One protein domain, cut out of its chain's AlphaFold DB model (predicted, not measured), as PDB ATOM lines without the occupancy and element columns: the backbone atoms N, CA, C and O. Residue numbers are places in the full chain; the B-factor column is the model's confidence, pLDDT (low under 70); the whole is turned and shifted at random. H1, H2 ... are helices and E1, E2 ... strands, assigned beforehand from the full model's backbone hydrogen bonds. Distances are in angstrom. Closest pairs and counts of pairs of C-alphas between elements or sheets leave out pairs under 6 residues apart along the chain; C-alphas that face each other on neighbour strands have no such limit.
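AT A GLANCE: This is residues 453 to 576 of the 593 residues of the protein "Recombinase" of Luteitalea pratensis (UniProt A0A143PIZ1). Two small lobes stand end to end in a rod-shaped outline: three short helices crossed at steep tilts, H1, H2 and H3, make one, and a small strand hairpin, E1 and E2, with H4, H5 and H6 gathered round it makes the other. Beyond H6 a long link of residues 558 to 572 runs out at the far end and finishes in the four-residue H7. The printed part has 124 residues, with seven named helices and two named strands in the order H1 H2 H3 H4 H5 H6 E1 E2 H7; the two-strand sheet, E1 - E2, is antiparallel, and the class is mostly helix. The whole is loose, with a radius of gyration of the C-alphas of 18.2 A and spans of 60 by 24 by 19 A.

HOW THE PARTS SIT: H1, residues 457 to 466, and H2, residues 472 to 481, are close but not clearly touching: their closest C-alphas, of Phe 466 and Ile 475, are 6.5 A apart. H3, residues 494 to 503, touches H2, with the C-alphas of Lys 473 and Arg 494 closest at 4.5 A; they run opposite ways at a steep tilt of 69 degrees, only just short of about perpendicular. H3 touches H1 too, with the C-alphas of Val 460 and Leu 500 closest at 7.2 A. H4, residues 509 to 515, touches no helix. H5, residues 521 to 527, touches H6, residues 532 to 540, about perpendicular at 75 degrees, with the C-alphas of Ala 525 and Gly 532 closest at 5.3 A. E1, residues 546 to 548, and E2, residues 555 to 557, form an antiparallel hairpin, with N 547 and O 556 at 2.9 A and N 556 and O 547 at 3.0 A, within hydrogen-bond range. The closest C-alphas of H5 and E2, those of Arg 521 and Leu 556, are 6.7 A apart; those of H4 and E2, of Leu 513 and Leu 556, are 7.4 A apart. H7, residues 573 to 576, is close but not clearly touching to H6, with the C-alphas of Trp 538 and Leu 573 closest at 7.9 A. In H1 to H6 every O i to N i+4 pair is within hydrogen-bond range; H7 is too short for such a pair.

IN THESE COORDINATES: H1 begins at C-alpha 457, (-16.204, 48.904, -16.010), and measures 14.3 A from first to last C-alpha; H2 measures 14.4 A, H3 14.2 A and H6 12.4 A. H7 ends at C-alpha 576, (-60.783, 55.103, 0.418).

THE WHOLE: The C-alphas of Arg 453 and Gly 570, the two farthest apart, are 61.4 A apart. The printed part has no cut. The links H2 to H3 and E2 to H7 are long. Mean pLDDT of the printed part is 84.5; residues 562 to 563 and 567 to 576 are under 70.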
ATOM      1  N   ARG A 453     -10.219  38.244 -14.800       76.56
ATOM      2  CA  ARG A 453     -11.518  37.853 -14.236       76.56
ATOM      3  C   ARG A 453     -12.346  39.062 -13.810       76.56
ATOM      4  O   ARG A 453     -13.448  38.885 -13.288       76.56
ATOM      5  N   GLU A 454     -11.810  40.262 -13.991       81.75
ATOM      6  CA  GLU A 454     -12.466  41.506 -13.641       81.75
ATOM      7  C   GLU A 454     -13.593  41.762 -14.641       81.75
ATOM      8  O   GLU A 454     -13.446  41.577 -15.849       81.75
ATOM      9  N   THR A 455     -14.766  42.104 -14.121       82.06
ATOM     10  CA  THR A 455     -15.909  42.440 -14.975       82.06
ATOM     11  C   THR A 455     -15.689  43.847 -15.519       82.06
ATOM     12  O   THR A 455     -15.225  44.710 -14.778       82.06
ATOM     13  N   SER A 456     -15.989  44.081 -16.800       83.69
ATOM     14  CA  SER A 456     -15.708  45.375 -17.428       83.69
ATOM     15  C   SER A 456     -16.378  46.529 -16.678       83.69
ATOM     16  O   SER A 456     -17.494  46.406 -16.160       83.69
ATOM     17  N   THR A 457     -15.703  47.677 -16.647       86.12
ATOM     18  CA  THR A 457     -16.204  48.904 -16.010       86.12
ATOM     19  C   THR A 457     -17.540  49.360 -16.602       86.12
ATOM     20  O   THR A 457     -18.381  49.886 -15.878       86.12
ATOM     21  N   GLU A 458     -17.783  49.079 -17.884       88.12
ATOM     22  CA  GLU A 458     -19.061  49.315 -18.566       88.12
ATOM     23  C   GLU A 458     -20.219  48.536 -17.931       88.12
ATOM     24  O   GLU A 458     -21.284  49.096 -17.674       88.12
ATOM     25  N   ILE A 459     -20.014  47.251 -17.622       88.50
ATOM     26  CA  ILE A 459     -21.041  46.426 -16.972       88.50
ATOM     27  C   ILE A 459     -21.266  46.898 -15.532       88.50
ATOM     28  O   ILE A 459     -22.402  46.916 -15.061       88.50
ATOM     29  N   VAL A 460     -20.208  47.322 -14.834       90.81
ATOM     30  CA  VAL A 460     -20.330  47.895 -13.484       90.81
ATOM     31  C   VAL A 460     -21.154  49.186 -13.511       90.81
ATOM     32  O   VAL A 460     -22.047  49.345 -12.679       90.81
ATOM     33  N   ALA A 461     -20.934  50.067 -14.491       90.44
ATOM     34  CA  ALA A 461     -21.744  51.271 -14.684       90.44
ATOM     35  C   ALA A 461     -23.209  50.939 -15.027       90.44
ATOM     36  O   ALA A 461     -24.135  51.605 -14.562       90.44
ATOM     37  N   LEU A 462     -23.444  49.868 -15.789       91.69
ATOM     38  CA  LEU A 462     -24.793  49.394 -16.095       91.69
ATOM     39  C   LEU A 462     -25.521  48.881 -14.839       91.69
ATOM     40  O   LEU A 462     -26.697  49.185 -14.634       91.69
ATOM     41  N   ILE A 463     -24.817  48.139 -13.976       91.25
ATOM     42  CA  ILE A 463     -25.326  47.713 -12.662       91.25
ATOM     43  C   ILE A 463     -25.659  48.941 -11.811       91.25
ATOM     44  O   ILE A 463     -26.739  48.994 -11.221       91.25
ATOM     45  N   ASP A 464     -24.769  49.936 -11.780       92.81
ATOM     46  CA  ASP A 464     -24.978  51.184 -11.048       92.81
ATOM     47  C   ASP A 464     -26.256  51.906 -11.493       92.81
ATOM     48  O   ASP A 464     -27.068  52.302 -10.657       92.81
ATOM     49  N   HIS A 465     -26.497  51.989 -12.802       92.19
ATOM     50  CA  HIS A 465     -27.721  52.567 -13.348       92.19
ATOM     51  C   HIS A 465     -28.975  51.755 -12.976       92.19
ATOM     52  O   HIS A 465     -29.994  52.315 -12.570       92.19
ATOM     53  N   PHE A 466     -28.928  50.423 -13.074       92.38
ATOM     54  CA  PHE A 466     -30.104  49.593 -12.799       92.38
ATOM     55  C   PHE A 466     -30.507  49.532 -11.327       92.38
ATOM     56  O   PHE A 466     -31.691  49.326 -11.047       92.38
ATOM     57  N   LEU A 467     -29.588  49.779 -10.391       91.00
ATOM     58  CA  LEU A 467     -29.894  49.844  -8.956       91.00
ATOM     59  C   LEU A 467     -30.929  50.930  -8.604       91.00
ATOM     60  O   LEU A 467     -31.596  50.837  -7.569       91.00
ATOM     61  N   ASP A 468     -31.141  51.918  -9.480       87.38
ATOM     62  CA  ASP A 468     -32.202  52.916  -9.322       87.38
ATOM     63  C   ASP A 468     -33.611  52.350  -9.513       87.38
ATOM     64  O   ASP A 468     -34.571  52.907  -8.969       87.38
ATOM     65  N   ARG A 469     -33.769  51.238 -10.246       85.75
ATOM     66  CA  ARG A 469     -35.086  50.668 -10.605       85.75
ATOM     67  C   ARG A 469     -35.287  49.203 -10.211       85.75
ATOM     68  O   ARG A 469     -36.421  48.824  -9.940       85.75
ATOM     69  N   TYR A 470     -34.220  48.424 -10.074       89.44
ATOM     70  CA  TYR A 470     -34.288  46.970  -9.923       89.44
ATOM     71  C   TYR A 470     -33.446  46.472  -8.743       89.44
ATOM     72  O   TYR A 470     -32.451  47.098  -8.373       89.44
ATOM     73  N   ALA A 471     -33.853  45.359  -8.123       89.25
ATOM     74  CA  ALA A 471     -33.071  44.704  -7.074       89.25
ATOM     75  C   ALA A 471     -31.970  43.805  -7.675       89.25
ATOM     76  O   ALA A 471     -32.016  43.467  -8.857       89.25
ATOM     77  N   ASP A 472     -30.978  43.401  -6.873       89.88
ATOM     78  CA  ASP A 472     -29.790  42.665  -7.342       89.88
ATOM     79  C   ASP A 472     -30.149  41.385  -8.143       89.88
ATOM     80  O   ASP A 472     -29.458  41.042  -9.107       89.88
ATOM     81  N   LYS A 473     -31.234  40.677  -7.783       91.50
ATOM     82  CA  LYS A 473     -31.730  39.496  -8.519       91.50
ATOM     83  C   LYS A 473     -32.289  39.859  -9.901       91.50
ATOM     84  O   LYS A 473     -32.014  39.161 -10.881       91.50
ATOM     85  N   ASP A 474     -33.054  40.937  -9.984       90.00
ATOM     86  CA  ASP A 474     -33.675  41.390 -11.231       90.00
ATOM     87  C   ASP A 474     -32.609  41.940 -12.184       90.00
ATOM     88  O   ASP A 474     -32.617  41.629 -13.372       90.00
ATOM     89  N   ILE A 475     -31.610  42.652 -11.647       91.69
ATOM     90  CA  ILE A 475     -30.434  43.117 -12.395       91.69
ATOM     91  C   ILE A 475     -29.697  41.940 -13.038       91.69
ATOM     92  O   ILE A 475     -29.382  41.994 -14.225       91.69
ATOM     93  N   ALA A 476     -29.458  40.856 -12.291       92.19
ATOM     94  CA  ALA A 476     -28.824  39.657 -12.840       92.19
ATOM     95  C   ALA A 476     -29.645  39.051 -13.995       92.19
ATOM     96  O   ALA A 476     -29.084  38.654 -15.016       92.19
ATOM     97  N   THR A 477     -30.972  39.034 -13.858       93.00
ATOM     98  CA  THR A 477     -31.891  38.531 -14.891       93.00
ATOM     99  C   THR A 477     -31.841  39.400 -16.151       93.00
ATOM    100  O   THR A 477     -31.707  38.872 -17.253       93.00
ATOM    101  N   ILE A 478     -31.857  40.727 -15.997       91.94
ATOM    102  CA  ILE A 478     -31.769  41.692 -17.105       91.94
ATOM    103  C   ILE A 478     -30.421  41.581 -17.829       91.94
ATOM    104  O   ILE A 478     -30.386  41.595 -19.059       91.94
ATOM    105  N   LEU A 479     -29.315  41.456 -17.090       91.69
ATOM    106  CA  LEU A 479     -27.976  41.302 -17.668       91.69
ATOM    107  C   LEU A 479     -27.865  40.028 -18.513       91.69
ATOM    108  O   LEU A 479     -27.385  40.090 -19.645       91.69
ATOM    109  N   ASN A 480     -28.365  38.903 -17.996       92.88
ATOM    110  CA  ASN A 480     -28.366  37.634 -18.722       92.88
ATOM    111  C   ASN A 480     -29.271  37.677 -19.958       92.88
ATOM    112  O   ASN A 480     -28.865  37.215 -21.020       92.88
ATOM    113  N   ALA A 481     -30.465  38.269 -19.845       90.94
ATOM    114  CA  ALA A 481     -31.390  38.418 -20.972       90.94
ATOM    115  C   ALA A 481     -30.799  39.271 -22.110       90.94
ATOM    116  O   ALA A 481     -31.134  39.071 -23.273       90.94
ATOM    117  N   ARG A 482     -29.891  40.200 -21.782       91.69
ATOM    118  CA  ARG A 482     -29.156  41.030 -22.750       91.69
ATOM    119  C   ARG A 482     -27.848  40.397 -23.248       91.69
ATOM    120  O   ARG A 482     -27.132  41.035 -24.010       91.69
ATOM    121  N   GLY A 483     -27.529  39.171 -22.830       89.62
ATOM    122  CA  GLY A 483     -26.348  38.430 -23.285       89.62
ATOM    123  C   GLY A 483     -25.024  38.836 -22.631       89.62
ATOM    124  O   GLY A 483     -23.966  38.426 -23.108       89.62
ATOM    125  N   TYR A 484     -25.041  39.617 -21.545       90.56
ATOM    126  CA  TYR A 484     -23.813  39.976 -20.834       90.56
ATOM    127  C   TYR A 484     -23.298  38.812 -19.981       90.56
ATOM    128  O   TYR A 484     -24.064  38.124 -19.305       90.56
ATOM    129  N   LEU A 485     -21.974  38.639 -19.954       88.00
ATOM    130  CA  LEU A 485     -21.278  37.663 -19.114       88.00
ATOM    131  C   LEU A 485     -20.401  38.373 -18.078       88.00
ATOM    132  O   LEU A 485     -19.909  39.478 -18.304       88.00
ATOM    133  N   SER A 486     -20.199  37.728 -16.931       85.62
ATOM    134  CA  SER A 486     -19.246  38.196 -15.916       85.62
ATOM    135  C   SER A 486     -17.797  38.076 -16.405       85.62
ATOM    136  O   SER A 486     -17.516  37.348 -17.358       85.62
ATOM    137  N   GLY A 487     -16.850  38.726 -15.720       79.69
ATOM    138  CA  GLY A 487     -15.418  38.635 -16.052       79.69
ATOM    139  C   GLY A 487     -14.842  37.207 -16.023       79.69
ATOM    140  O   GLY A 487     -13.817  36.931 -16.634       79.69
ATOM    141  N   THR A 488     -15.518  36.251 -15.377       78.69
ATOM    142  CA  THR A 488     -15.163  34.820 -15.405       78.69
ATOM    143  C   THR A 488     -15.843  34.032 -16.533       78.69
ATOM    144  O   THR A 488     -15.688  32.812 -16.594       78.69
ATOM    145  N   GLY A 489     -16.591  34.696 -17.419       82.25
ATOM    146  CA  GLY A 489     -17.350  34.077 -18.510       82.25
ATOM    147  C   GLY A 489     -18.613  33.343 -18.053       82.25
ATOM    148  O   GLY A 489     -19.145  32.522 -18.793       82.25
ATOM    149  N   GLN A 490     -19.080  33.590 -16.826       85.88
ATOM    150  CA  GLN A 490     -20.263  32.939 -16.259       85.88
ATOM    151  C   GLN A 490     -21.503  33.844 -16.353       85.88
ATOM    152  O   GLN A 490     -21.351  35.070 -16.273       85.88
ATOM    153  N   PRO A 491     -22.720  33.270 -16.449       90.19
ATOM    154  CA  PRO A 491     -23.964  34.025 -16.314       90.19
ATOM    155  C   PRO A 491     -24.036  34.765 -14.974       90.19
ATOM    156  O   PRO A 491     -23.588  34.254 -13.942       90.19
ATOM    157  N   PHE A 492     -24.631  35.955 -14.969       91.12
ATOM    158  CA  PHE A 492     -24.831  36.734 -13.754       91.12
ATOM    159  C   PHE A 492     -25.812  36.042 -12.811       91.12
ATOM    160  O   PHE A 492     -26.909  35.635 -13.182       91.12
ATOM    161  N   GLN A 493     -25.426  35.965 -11.543       92.06
ATOM    162  CA  GLN A 493     -26.299  35.563 -10.449       92.06
ATOM    163  C   GLN A 493     -26.410  36.718  -9.459       92.06
ATOM    164  O   GLN A 493     -25.504  37.549  -9.364       92.06
ATOM    165  N   ARG A 494     -27.474  36.726  -8.650       90.38
ATOM    166  CA  ARG A 494     -27.667  37.692  -7.553       90.38
ATOM    167  C   ARG A 494     -26.394  37.889  -6.716       90.38
ATOM    168  O   ARG A 494     -26.042  39.013  -6.376       90.38
ATOM    169  N   GLY A 495     -25.690  36.800  -6.393       89.62
ATOM    170  CA  GLY A 495     -24.446  36.846  -5.619       89.62
ATOM    171  C   GLY A 495     -23.315  37.610  -6.315       89.62
ATOM    172  O   GLY A 495     -22.608  38.366  -5.655       89.62
ATOM    173  N   ILE A 496     -23.190  37.470  -7.641       89.06
ATOM    174  CA  ILE A 496     -22.179  38.160  -8.457       89.06
ATOM    175  C   ILE A 496     -22.473  39.663  -8.494       89.06
ATOM    176  O   ILE A 496     -21.585  40.461  -8.216       89.06
ATOM    177  N   VAL A 497     -23.728  40.050  -8.753       90.38
ATOM    178  CA  VAL A 497     -24.148  41.465  -8.760       90.38
ATOM    179  C   VAL A 497     -23.942  42.098  -7.385       90.38
ATOM    180  O   VAL A 497     -23.341  43.166  -7.279       90.38
ATOM    181  N   LYS A 498     -24.353  41.405  -6.315       91.06
ATOM    182  CA  LYS A 498     -24.130  41.857  -4.937       91.06
ATOM    183  C   LYS A 498     -22.638  42.037  -4.638       91.06
ATOM    184  O   LYS A 498     -22.268  43.022  -4.003       91.06
ATOM    185  N   HIS A 499     -21.788  41.102  -5.068       89.62
ATOM    186  CA  HIS A 499     -20.341  41.197  -4.882       89.62
ATOM    187  C   HIS A 499     -19.757  42.399  -5.631       89.62
ATOM    188  O   HIS A 499     -19.081  43.205  -5.006       89.62
ATOM    189  N   LEU A 500     -20.084  42.577  -6.916       89.50
ATOM    190  CA  LEU A 500     -19.647  43.733  -7.709       89.50
ATOM    191  C   LEU A 500     -20.086  45.051  -7.064       89.50
ATOM    192  O   LEU A 500     -19.277  45.957  -6.891       89.50
ATOM    193  N   ARG A 501     -21.339  45.130  -6.611       92.06
ATOM    194  CA  ARG A 501     -21.862  46.293  -5.892       92.06
ATOM    195  C   ARG A 501     -21.009  46.634  -4.663       92.06
ATOM    196  O   ARG A 501     -20.659  47.792  -4.474       92.06
ATOM    197  N   HIS A 502     -20.660  45.641  -3.841       90.06
ATOM    198  CA  HIS A 502     -19.818  45.857  -2.661       90.06
ATOM    199  C   HIS A 502     -18.369  46.211  -3.018       90.06
ATOM    200  O   HIS A 502     -17.834  47.160  -2.451       90.06
ATOM    201  N   SER A 503     -17.752  45.493  -3.959       87.00
ATOM    202  CA  SER A 503     -16.355  45.703  -4.368       87.00
ATOM    203  C   SER A 503     -16.129  47.072  -5.017       87.00
ATOM    204  O   SER A 503     -15.063  47.653  -4.843       87.00
ATOM    205  N   HIS A 504     -17.140  47.617  -5.704       88.25
ATOM    206  CA  HIS A 504     -17.107  48.955  -6.304       88.25
ATOM    207  C   HIS A 504     -17.769  50.043  -5.433       88.25
ATOM    208  O   HIS A 504     -17.948  51.167  -5.892       88.25
ATOM    209  N   GLY A 505     -18.150  49.737  -4.184       89.62
ATOM    210  CA  GLY A 505     -18.703  50.724  -3.246       89.62
ATOM    211  C   GLY A 505     -20.055  51.327  -3.654       89.62
ATOM    212  O   GLY A 505     -20.408  52.421  -3.214       89.62
ATOM    213  N   LEU A 506     -20.827  50.634  -4.493       91.81
ATOM    214  CA  LEU A 506     -22.100  51.125  -5.011       91.81
ATOM    215  C   LEU A 506     -23.206  51.019  -3.943       91.81
ATOM    216  O   LEU A 506     -23.409  49.973  -3.311       91.81
ATOM    217  N   ARG A 507     -23.987  52.096  -3.776       91.12
ATOM    218  CA  ARG A 507     -25.143  52.111  -2.862       91.12
ATOM    219  C   ARG A 507     -26.222  51.150  -3.350       91.12
ATOM    220  O   ARG A 507     -26.617  51.196  -4.516       91.12
ATOM    221  N   SER A 508     -26.721  50.316  -2.444       90.88
ATOM    222  CA  SER A 508     -27.846  49.412  -2.692       90.88
ATOM    223  C   SER A 508     -29.127  50.169  -3.021       90.88
ATOM    224  O   SER A 508     -29.312  51.326  -2.642       90.88
ATOM    225  N   ARG A 509     -30.065  49.483  -3.677       89.50
ATOM    226  CA  ARG A 509     -31.385  50.040  -3.978       89.50
ATOM    227  C   ARG A 509     -32.106  50.557  -2.727       89.50
ATOM    228  O   ARG A 509     -32.610  51.675  -2.757       89.50
ATOM    229  N   CYS A 510     -32.119  49.807  -1.617       87.50
ATOM    230  CA  CYS A 510     -32.726  50.290  -0.369       87.50
ATOM    231  C   CYS A 510     -32.062  51.589   0.113       87.50
ATOM    232  O   CYS A 510     -32.772  52.530   0.448       87.50
ATOM    233  N   GLU A 511     -30.728  51.686   0.109       88.75
ATOM    234  CA  GLU A 511     -30.018  52.911   0.513       88.75
ATOM    235  C   GLU A 511     -30.347  54.096  -0.401       88.75
ATOM    236  O   GLU A 511     -30.543  55.208   0.085       88.75
ATOM    237  N   ARG A 512     -30.474  53.868  -1.713       90.94
ATOM    238  CA  ARG A 512     -30.882  54.910  -2.669       90.94
ATOM    239  C   ARG A 512     -32.311  55.382  -2.432       90.94
ATOM    240  O   ARG A 512     -32.554  56.582  -2.395       90.94
ATOM    241  N   LEU A 513     -33.251  54.460  -2.230       88.69
ATOM    242  CA  LEU A 513     -34.649  54.793  -1.936       88.69
ATOM    243  C   LEU A 513     -34.786  55.514  -0.583       88.69
ATOM    244  O   LEU A 513     -35.540  56.478  -0.475       88.69
ATOM    245  N   ARG A 514     -34.000  55.117   0.426       88.62
ATOM    246  CA  ARG A 514     -33.896  55.827   1.712       88.62
ATOM    247  C   ARG A 514     -33.347  57.242   1.539       88.62
ATOM    248  O   ARG A 514     -33.906  58.172   2.107       88.62
ATOM    249  N   ALA A 515     -32.305  57.418   0.726       88.50
ATOM    250  CA  ALA A 515     -31.748  58.735   0.412       88.50
ATOM    251  C   ALA A 515     -32.744  59.637  -0.342       88.50
ATOM    252  O   ALA A 515     -32.713  60.850  -0.169       88.50
ATOM    253  N   ARG A 516     -33.670  59.053  -1.118       87.44
ATOM    254  CA  ARG A 516     -34.806  59.756  -1.748       87.44
ATOM    255  C   ARG A 516     -35.956  60.071  -0.777       87.44
ATOM    256  O   ARG A 516     -36.989  60.570  -1.202       87.44
ATOM    257  N   GLY A 517     -35.802  59.777   0.516       86.00
ATOM    258  CA  GLY A 517     -36.795  60.082   1.546       86.00
ATOM    259  C   GLY A 517     -37.883  59.021   1.730       86.00
ATOM    260  O   GLY A 517     -38.837  59.268   2.468       86.00
ATOM    261  N   MET A 518     -37.760  57.839   1.108       90.75
ATOM    262  CA  MET A 518     -38.708  56.752   1.352       90.75
ATOM    263  C   MET A 518     -38.554  56.179   2.765       90.75
ATOM    264  O   MET A 518     -37.456  56.048   3.316       90.75
ATOM    265  N   LEU A 519     -39.680  55.794   3.347       89.19
ATOM    266  CA  LEU A 519     -39.812  55.381   4.734       89.19
ATOM    267  C   LEU A 519     -40.034  53.878   4.851       89.19
ATOM    268  O   LEU A 519     -40.607  53.231   3.969       89.19
ATOM    269  N   THR A 520     -39.592  53.316   5.971       90.19
ATOM    270  CA  THR A 520     -39.897  51.926   6.310       90.19
ATOM    271  C   THR A 520     -41.364  51.783   6.712       90.19
ATOM    272  O   THR A 520     -42.027  52.747   7.111       90.19
ATOM    273  N   ARG A 521     -41.880  50.551   6.655       88.44
ATOM    274  CA  ARG A 521     -43.244  50.226   7.105       88.44
ATOM    275  C   ARG A 521     -43.537  50.770   8.508       88.44
ATOM    276  O   ARG A 521     -44.618  51.300   8.740       88.44
ATOM    277  N   ASP A 522     -42.579  50.648   9.423       86.81
ATOM    278  CA  ASP A 522     -42.765  51.003  10.831       86.81
ATOM    279  C   ASP A 522     -42.644  52.524  11.061       86.81
ATOM    280  O   ASP A 522     -43.266  53.082  11.964       86.81
ATOM    281  N   GLU A 523     -41.891  53.235  10.219       88.56
ATOM    282  CA  GLU A 523     -41.878  54.704  10.190       88.56
ATOM    283  C   GLU A 523     -43.199  55.274   9.656       88.56
ATOM    284  O   GLU A 523     -43.742  56.205  10.251       88.56
ATOM    285  N   ILE A 524     -43.759  54.691   8.589       87.62
ATOM    286  CA  ILE A 524     -45.080  55.086   8.071       87.62
ATOM    287  C   ILE A 524     -46.183  54.771   9.074       87.62
ATOM    288  O   ILE A 524     -47.052  55.608   9.304       87.62
ATOM    289  N   ALA A 525     -46.135  53.593   9.697       86.75
ATOM    290  CA  ALA A 525     -47.087  53.188  10.727       86.75
ATOM    291  C   ALA A 525     -47.152  54.222  11.862       86.75
ATOM    292  O   ALA A 525     -48.239  54.645  12.250       86.75
ATOM    293  N   ARG A 526     -45.985  54.701  12.321       86.88
ATOM    294  CA  ARG A 526     -45.888  55.776  13.318       86.88
ATOM    295  C   ARG A 526     -46.438  57.109  12.809       86.88
ATOM    296  O   ARG A 526     -47.186  57.751  13.537       86.88
ATOM    297  N   ARG A 527     -46.114  57.514  11.573       86.50
ATOM    298  CA  ARG A 527     -46.608  58.782  10.997       86.50
ATOM    299  C   ARG A 527     -48.123  58.805  10.796       86.50
ATOM    300  O   ARG A 527     -48.733  59.846  10.991       86.50
ATOM    301  N   LEU A 528     -48.718  57.677  10.417       84.12
ATOM    302  CA  LEU A 528     -50.156  57.550  10.153       84.12
ATOM    303  C   LEU A 528     -50.957  57.051  11.366       84.12
ATOM    304  O   LEU A 528     -52.166  56.877  11.254       84.12
ATOM    305  N   GLN A 529     -50.299  56.798  12.504       84.06
ATOM    306  CA  GLN A 529     -50.901  56.235  13.722       84.06
ATOM    307  C   GLN A 529     -51.702  54.938  13.466       84.06
ATOM    308  O   GLN A 529     -52.778  54.710  14.021       84.06
ATOM    309  N   VAL A 530     -51.175  54.056  12.610       86.31
ATOM    310  CA  VAL A 530     -51.778  52.751  12.279       86.31
ATOM    311  C   VAL A 530     -50.798  51.606  12.530       86.31
ATOM    312  O   VAL A 530     -49.602  51.814  12.696       86.31
ATOM    313  N   SER A 531     -51.287  50.363  12.537       86.75
ATOM    314  CA  SER A 531     -50.409  49.191  12.653       86.75
ATOM    315  C   SER A 531     -49.601  48.957  11.369       86.75
ATOM    316  O   SER A 531     -50.080  49.237  10.265       86.75
ATOM    317  N   GLY A 532     -48.415  48.350  11.475       85.56
ATOM    318  CA  GLY A 532     -47.627  47.954  10.298       85.56
ATOM    319  C   GLY A 532     -48.375  46.995   9.357       85.56
ATOM    320  O   GLY A 532     -48.195  47.055   8.140       85.56
ATOM    321  N   ALA A 533     -49.276  46.160   9.890       85.12
ATOM    322  CA  ALA A 533     -50.161  45.316   9.086       85.12
ATOM    323  C   ALA A 533     -51.118  46.155   8.222       85.12
ATOM    324  O   ALA A 533     -51.315  45.854   7.048       85.12
ATOM    325  N   THR A 534     -51.645  47.253   8.768       83.44
ATOM    326  CA  THR A 534     -52.497  48.200   8.033       83.44
ATOM    327  C   THR A 534     -51.732  48.885   6.900       83.44
ATOM    328  O   THR A 534     -52.245  48.944   5.788       83.44
ATOM    329  N   VAL A 535     -50.484  49.312   7.134       84.69
ATOM    330  CA  VAL A 535     -49.613  49.889   6.088       84.69
ATOM    331  C   VAL A 535     -49.361  48.891   4.956       84.69
ATOM    332  O   VAL A 535     -49.451  49.250   3.783       84.69
ATOM    333  N   LYS A 536     -49.106  47.617   5.291       85.25
ATOM    334  CA  LYS A 536     -48.919  46.547   4.298       85.25
ATOM    335  C   LYS A 536     -50.166  46.364   3.427       85.25
ATOM    336  O   LYS A 536     -50.039  46.318   2.206       85.25
ATOM    337  N   VAL A 537     -51.348  46.294   4.044       83.94
ATOM    338  CA  VAL A 537     -52.635  46.176   3.337       83.94
ATOM    339  C   VAL A 537     -52.877  47.401   2.451       83.94
ATOM    340  O   VAL A 537     -53.228  47.264   1.284       83.94
ATOM    341  N   TRP A 538     -52.626  48.610   2.958       85.69
ATOM    342  CA  TRP A 538     -52.788  49.844   2.185       85.69
ATOM    343  C   TRP A 538     -51.849  49.915   0.980       85.69
ATOM    344  O   TRP A 538     -52.295  50.258  -0.111       85.69
ATOM    345  N   GLY A 539     -50.589  49.506   1.134       83.50
ATOM    346  CA  GLY A 539     -49.658  49.377   0.012       83.50
ATOM    347  C   GLY A 539     -50.088  48.329  -1.019       83.50
ATOM    348  O   GLY A 539     -49.955  48.558  -2.216       83.50
ATOM    349  N   GLN A 540     -50.639  47.190  -0.582       83.31
ATOM    350  CA  GLN A 540     -51.154  46.150  -1.485       83.31
ATOM    351  C   GLN A 540     -52.355  46.626  -2.312       83.31
ATOM    352  O   GLN A 540     -52.465  46.260  -3.477       83.31
ATOM    353  N   HIS A 541     -53.217  47.469  -1.740       80.94
ATOM    354  CA  HIS A 541     -54.378  48.039  -2.433       80.94
ATOM    355  C   HIS A 541     -54.082  49.352  -3.191       80.94
ATOM    356  O   HIS A 541     -55.002  49.964  -3.751       80.94
ATOM    357  N   GLY A 542     -52.813  49.783  -3.235       79.75
ATOM    358  CA  GLY A 542     -52.368  50.983  -3.953       79.75
ATOM    359  C   GLY A 542     -52.751  52.305  -3.278       79.75
ATOM    360  O   GLY A 542     -52.793  53.334  -3.938       79.75
ATOM    361  N   LEU A 543     -53.064  52.286  -1.978       80.94
ATOM    362  CA  LEU A 543     -53.359  53.493  -1.191       80.94
ATOM    363  C   LEU A 543     -52.088  54.214  -0.715       80.94
ATOM    364  O   LEU A 543     -52.154  55.362  -0.288       80.94
ATOM    365  N   LEU A 544     -50.941  53.536  -0.762       83.75
ATOM    366  CA  LEU A 544     -49.622  54.101  -0.494       83.75
ATOM    367  C   LEU A 544     -48.685  53.701  -1.635       83.75
ATOM    368  O   LEU A 544     -48.600  52.513  -1.958       83.75
ATOM    369  N   ALA A 545     -47.964  54.671  -2.201       83.81
ATOM    370  CA  ALA A 545     -46.881  54.393  -3.139       83.81
ATOM    371  C   ALA A 545     -45.804  53.565  -2.432       83.81
ATOM    372  O   ALA A 545     -45.341  53.926  -1.342       83.81
ATOM    373  N   ARG A 546     -45.423  52.438  -3.039       86.06
ATOM    374  CA  ARG A 546     -44.418  51.526  -2.496       86.06
ATOM    375  C   ARG A 546     -43.473  51.037  -3.583       86.06
ATOM    376  O   ARG A 546     -43.907  50.714  -4.682       86.06
ATOM    377  N   SER A 547     -42.209  50.888  -3.215       86.19
ATOM    378  CA  SER A 547     -41.158  50.355  -4.076       86.19
ATOM    379  C   SER A 547     -40.469  49.185  -3.384       86.19
ATOM    380  O   SER A 547     -40.113  49.275  -2.204       86.19
ATOM    381  N   VAL A 548     -40.276  48.078  -4.109       87.06
ATOM    382  CA  VAL A 548     -39.457  46.956  -3.624       87.06
ATOM    383  C   VAL A 548     -38.041  47.470  -3.438       87.06
ATOM    384  O   VAL A 548     -37.479  48.046  -4.367       87.06
ATOM    385  N   CYS A 549     -37.457  47.278  -2.261       85.25
ATOM    386  CA  CYS A 549     -36.121  47.781  -1.969       85.25
ATOM    387  C   CYS A 549     -35.039  46.702  -2.125       85.25
ATOM    388  O   CYS A 549     -33.910  47.030  -2.488       85.25
ATOM    389  N   ASN A 550     -35.368  45.424  -1.901       85.25
ATOM    390  CA  ASN A 550     -34.429  44.307  -2.014       85.25
ATOM    391  C   ASN A 550     -35.096  42.986  -2.428       85.25
ATOM    392  O   ASN A 550     -36.318  42.855  -2.446       85.25
ATOM    393  N   ASP A 551     -34.265  41.971  -2.674       83.00
ATOM    394  CA  ASP A 551     -34.700  40.634  -3.103       83.00
ATOM    395  C   ASP A 551     -35.509  39.857  -2.046       83.00
ATOM    396  O   ASP A 551     -36.018  38.780  -2.343       83.00
ATOM    397  N   LYS A 552     -35.612  40.355  -0.801       81.50
ATOM    398  CA  LYS A 552     -36.487  39.767   0.231       81.50
ATOM    399  C   LYS A 552     -37.941  40.234   0.089       81.50
ATOM    400  O   LYS A 552     -38.785  39.832   0.885       81.50
ATOM    401  N   GLY A 553     -38.234  41.094  -0.889       78.19
ATOM    402  CA  GLY A 553     -39.558  41.684  -1.059       78.19
ATOM    403  C   GLY A 553     -39.893  42.702   0.032       78.19
ATOM    404  O   GLY A 553     -41.069  42.915   0.330       78.19
ATOM    405  N   GLU A 554     -38.882  43.310   0.662       84.06
ATOM    406  CA  GLU A 554     -39.099  44.410   1.600       84.06
ATOM    407  C   GLU A 554     -39.512  45.668   0.831       84.06
ATOM    408  O   GLU A 554     -38.892  46.044  -0.166       84.06
ATOM    409  N   TRP A 555     -40.577  46.316   1.300       86.50
ATOM    410  CA  TRP A 555     -41.157  47.496   0.669       86.50
ATOM    411  C   TRP A 555     -40.786  48.751   1.451       86.50
ATOM    412  O   TRP A 555     -40.968  48.802   2.673       86.50
ATOM    413  N   LEU A 556     -40.318  49.769   0.733       88.88
ATOM    414  CA  LEU A 556     -40.249  51.141   1.223       88.88
ATOM    415  C   LEU A 556     -41.397  51.941   0.621       88.88
ATOM    416  O   LEU A 556     -41.872  51.634  -0.471       88.88
ATOM    417  N   TYR A 557     -41.847  52.947   1.354       87.19
ATOM    418  CA  TYR A 557     -43.050  53.696   1.034       87.19
ATOM    419  C   TYR A 557     -42.733  55.183   0.925       87.19
ATOM    420  O   TYR A 557     -41.870  55.690   1.644       87.19
ATOM    421  N   GLU A 558     -43.431  55.892   0.051       86.75
ATOM    422  CA  GLU A 558     -43.298  57.347  -0.021       86.75
ATOM    423  C   GLU A 558     -43.891  58.009   1.222       86.75
ATOM    424  O   GLU A 558     -44.808  57.479   1.857       86.75
ATOM    425  N   ALA A 559     -43.351  59.170   1.593       81.75
ATOM    426  CA  ALA A 559     -43.907  59.931   2.697       81.75
ATOM    427  C   ALA A 559     -45.381  60.275   2.399       81.75
ATOM    428  O   ALA A 559     -45.692  60.704   1.288       81.75
ATOM    429  N   PRO A 560     -46.294  60.091   3.368       76.44
ATOM    430  CA  PRO A 560     -47.703  60.376   3.148       76.44
ATOM    431  C   PRO A 560     -47.893  61.866   2.838       76.44
ATOM    432  O   PRO A 560     -47.496  62.718   3.633       76.44
ATOM    433  N   GLY A 561     -48.473  62.169   1.675       72.19
ATOM    434  CA  GLY A 561     -48.875  63.526   1.299       72.19
ATOM    435  C   GLY A 561     -50.132  63.997   2.052       72.19
ATOM    436  O   GLY A 561     -50.675  63.253   2.869       72.19
ATOM    437  N   PRO A 562     -50.653  65.202   1.755       64.56
ATOM    438  CA  PRO A 562     -51.836  65.760   2.427       64.56
ATOM    439  C   PRO A 562     -53.113  64.911   2.265       64.56
ATOM    440  O   PRO A 562     -54.023  65.018   3.078       64.56
ATOM    441  N   ASN A 563     -53.155  64.016   1.270       65.81
ATOM    442  CA  ASN A 563     -54.276  63.108   0.989       65.81
ATOM    443  C   ASN A 563     -54.021  61.672   1.490       65.81
ATOM    444  O   ASN A 563     -54.386  60.701   0.825       65.81
ATOM    445  N   ALA A 564     -53.329  61.515   2.619       71.62
ATOM    446  CA  ALA A 564     -52.999  60.199   3.153       71.62
ATOM    447  C   ALA A 564     -54.257  59.403   3.567       71.62
ATOM    448  O   ALA A 564     -55.198  59.976   4.123       71.62
ATOM    449  N   PRO A 565     -54.286  58.076   3.351       73.38
ATOM    450  CA  PRO A 565     -55.413  57.243   3.758       73.38
ATOM    451  C   PRO A 565     -55.634  57.295   5.278       73.38
ATOM    452  O   PRO A 565     -54.699  57.146   6.063       73.38
ATOM    453  N   VAL A 566     -56.894  57.454   5.696       73.88
ATOM    454  CA  VAL A 566     -57.304  57.473   7.111       73.88
ATOM    455  C   VAL A 566     -58.010  56.166   7.474       73.88
ATOM    456  O   VAL A 566     -58.787  55.590   6.699       73.88
ATOM    457  N   LYS A 567     -57.754  55.660   8.683       68.56
ATOM    458  CA  LYS A 567     -58.410  54.455   9.196       68.56
ATOM    459  C   LYS A 567     -59.867  54.768   9.570       68.56
ATOM    460  O   LYS A 567     -60.130  55.299  10.636       68.56
ATOM    461  N   MET A 568     -60.811  54.387   8.709       68.19
ATOM    462  CA  MET A 568     -62.259  54.460   8.973       68.19
ATOM    463  C   MET A 568     -62.839  53.054   9.213       68.19
ATOM    464  O   MET A 568     -62.403  52.096   8.570       68.19
ATOM    465  N   GLN A 569     -63.803  52.892  10.119       58.84
ATOM    466  CA  GLN A 569     -64.599  51.658  10.231       58.84
ATOM    467  C   GLN A 569     -65.777  51.704   9.236       58.84
ATOM    468  O   GLN A 569     -66.278  52.777   8.927       58.84
ATOM    469  N   GLY A 570     -66.180  50.555   8.677       58.31
ATOM    470  CA  GLY A 570     -67.384  50.435   7.831       58.31
ATOM    471  C   GLY A 570     -67.253  50.765   6.331       58.31
ATOM    472  O   GLY A 570     -68.180  50.487   5.580       58.31
ATOM    473  N   ARG A 571     -66.117  51.293   5.849       61.62
ATOM    474  CA  ARG A 571     -65.904  51.644   4.422       61.62
ATOM    475  C   ARG A 571     -64.951  50.671   3.717       61.62
ATOM    476  O   ARG A 571     -63.876  50.398   4.265       61.62
ATOM    477  N   ARG A 572     -65.280  50.169   2.517       60.25
ATOM    478  CA  ARG A 572     -64.398  49.249   1.762       60.25
ATOM    479  C   ARG A 572     -63.070  49.932   1.414       60.25
ATOM    480  O   ARG A 572     -63.030  51.137   1.191       60.25
ATOM    481  N   LEU A 573     -61.971  49.171   1.386       64.81
ATOM    482  CA  LEU A 573     -60.620  49.675   1.066       64.81
ATOM    483  C   LEU A 573     -60.538  50.305  -0.336       64.81
ATOM    484  O   LEU A 573     -59.799  51.269  -0.516       64.81
ATOM    485  N   SER A 574     -61.330  49.802  -1.290       60.16
ATOM    486  CA  SER A 574     -61.488  50.352  -2.645       60.16
ATOM    487  C   SER A 574     -61.991  51.797  -2.651       60.16
ATOM    488  O   SER A 574     -61.568  52.591  -3.487       60.16
ATOM    489  N   ASP A 575     -62.832  52.151  -1.678       59.00
ATOM    490  CA  ASP A 575     -63.585  53.411  -1.656       59.00
ATOM    491  C   ASP A 575     -62.860  54.497  -0.847       59.00
ATOM    492  O   ASP A 575     -63.386  55.590  -0.644       59.00
ATOM    493  N   ARG A 576     -61.654  54.190  -0.345       64.00
ATOM    494  CA  ARG A 576     -60.783  55.103   0.418       64.00
ATOM    495  C   ARG A 576     -59.741  55.800  -0.459       64.00
ATOM    496  O   ARG A 576     -58.851  56.458   0.068       64.00
TER     497      ARG A 576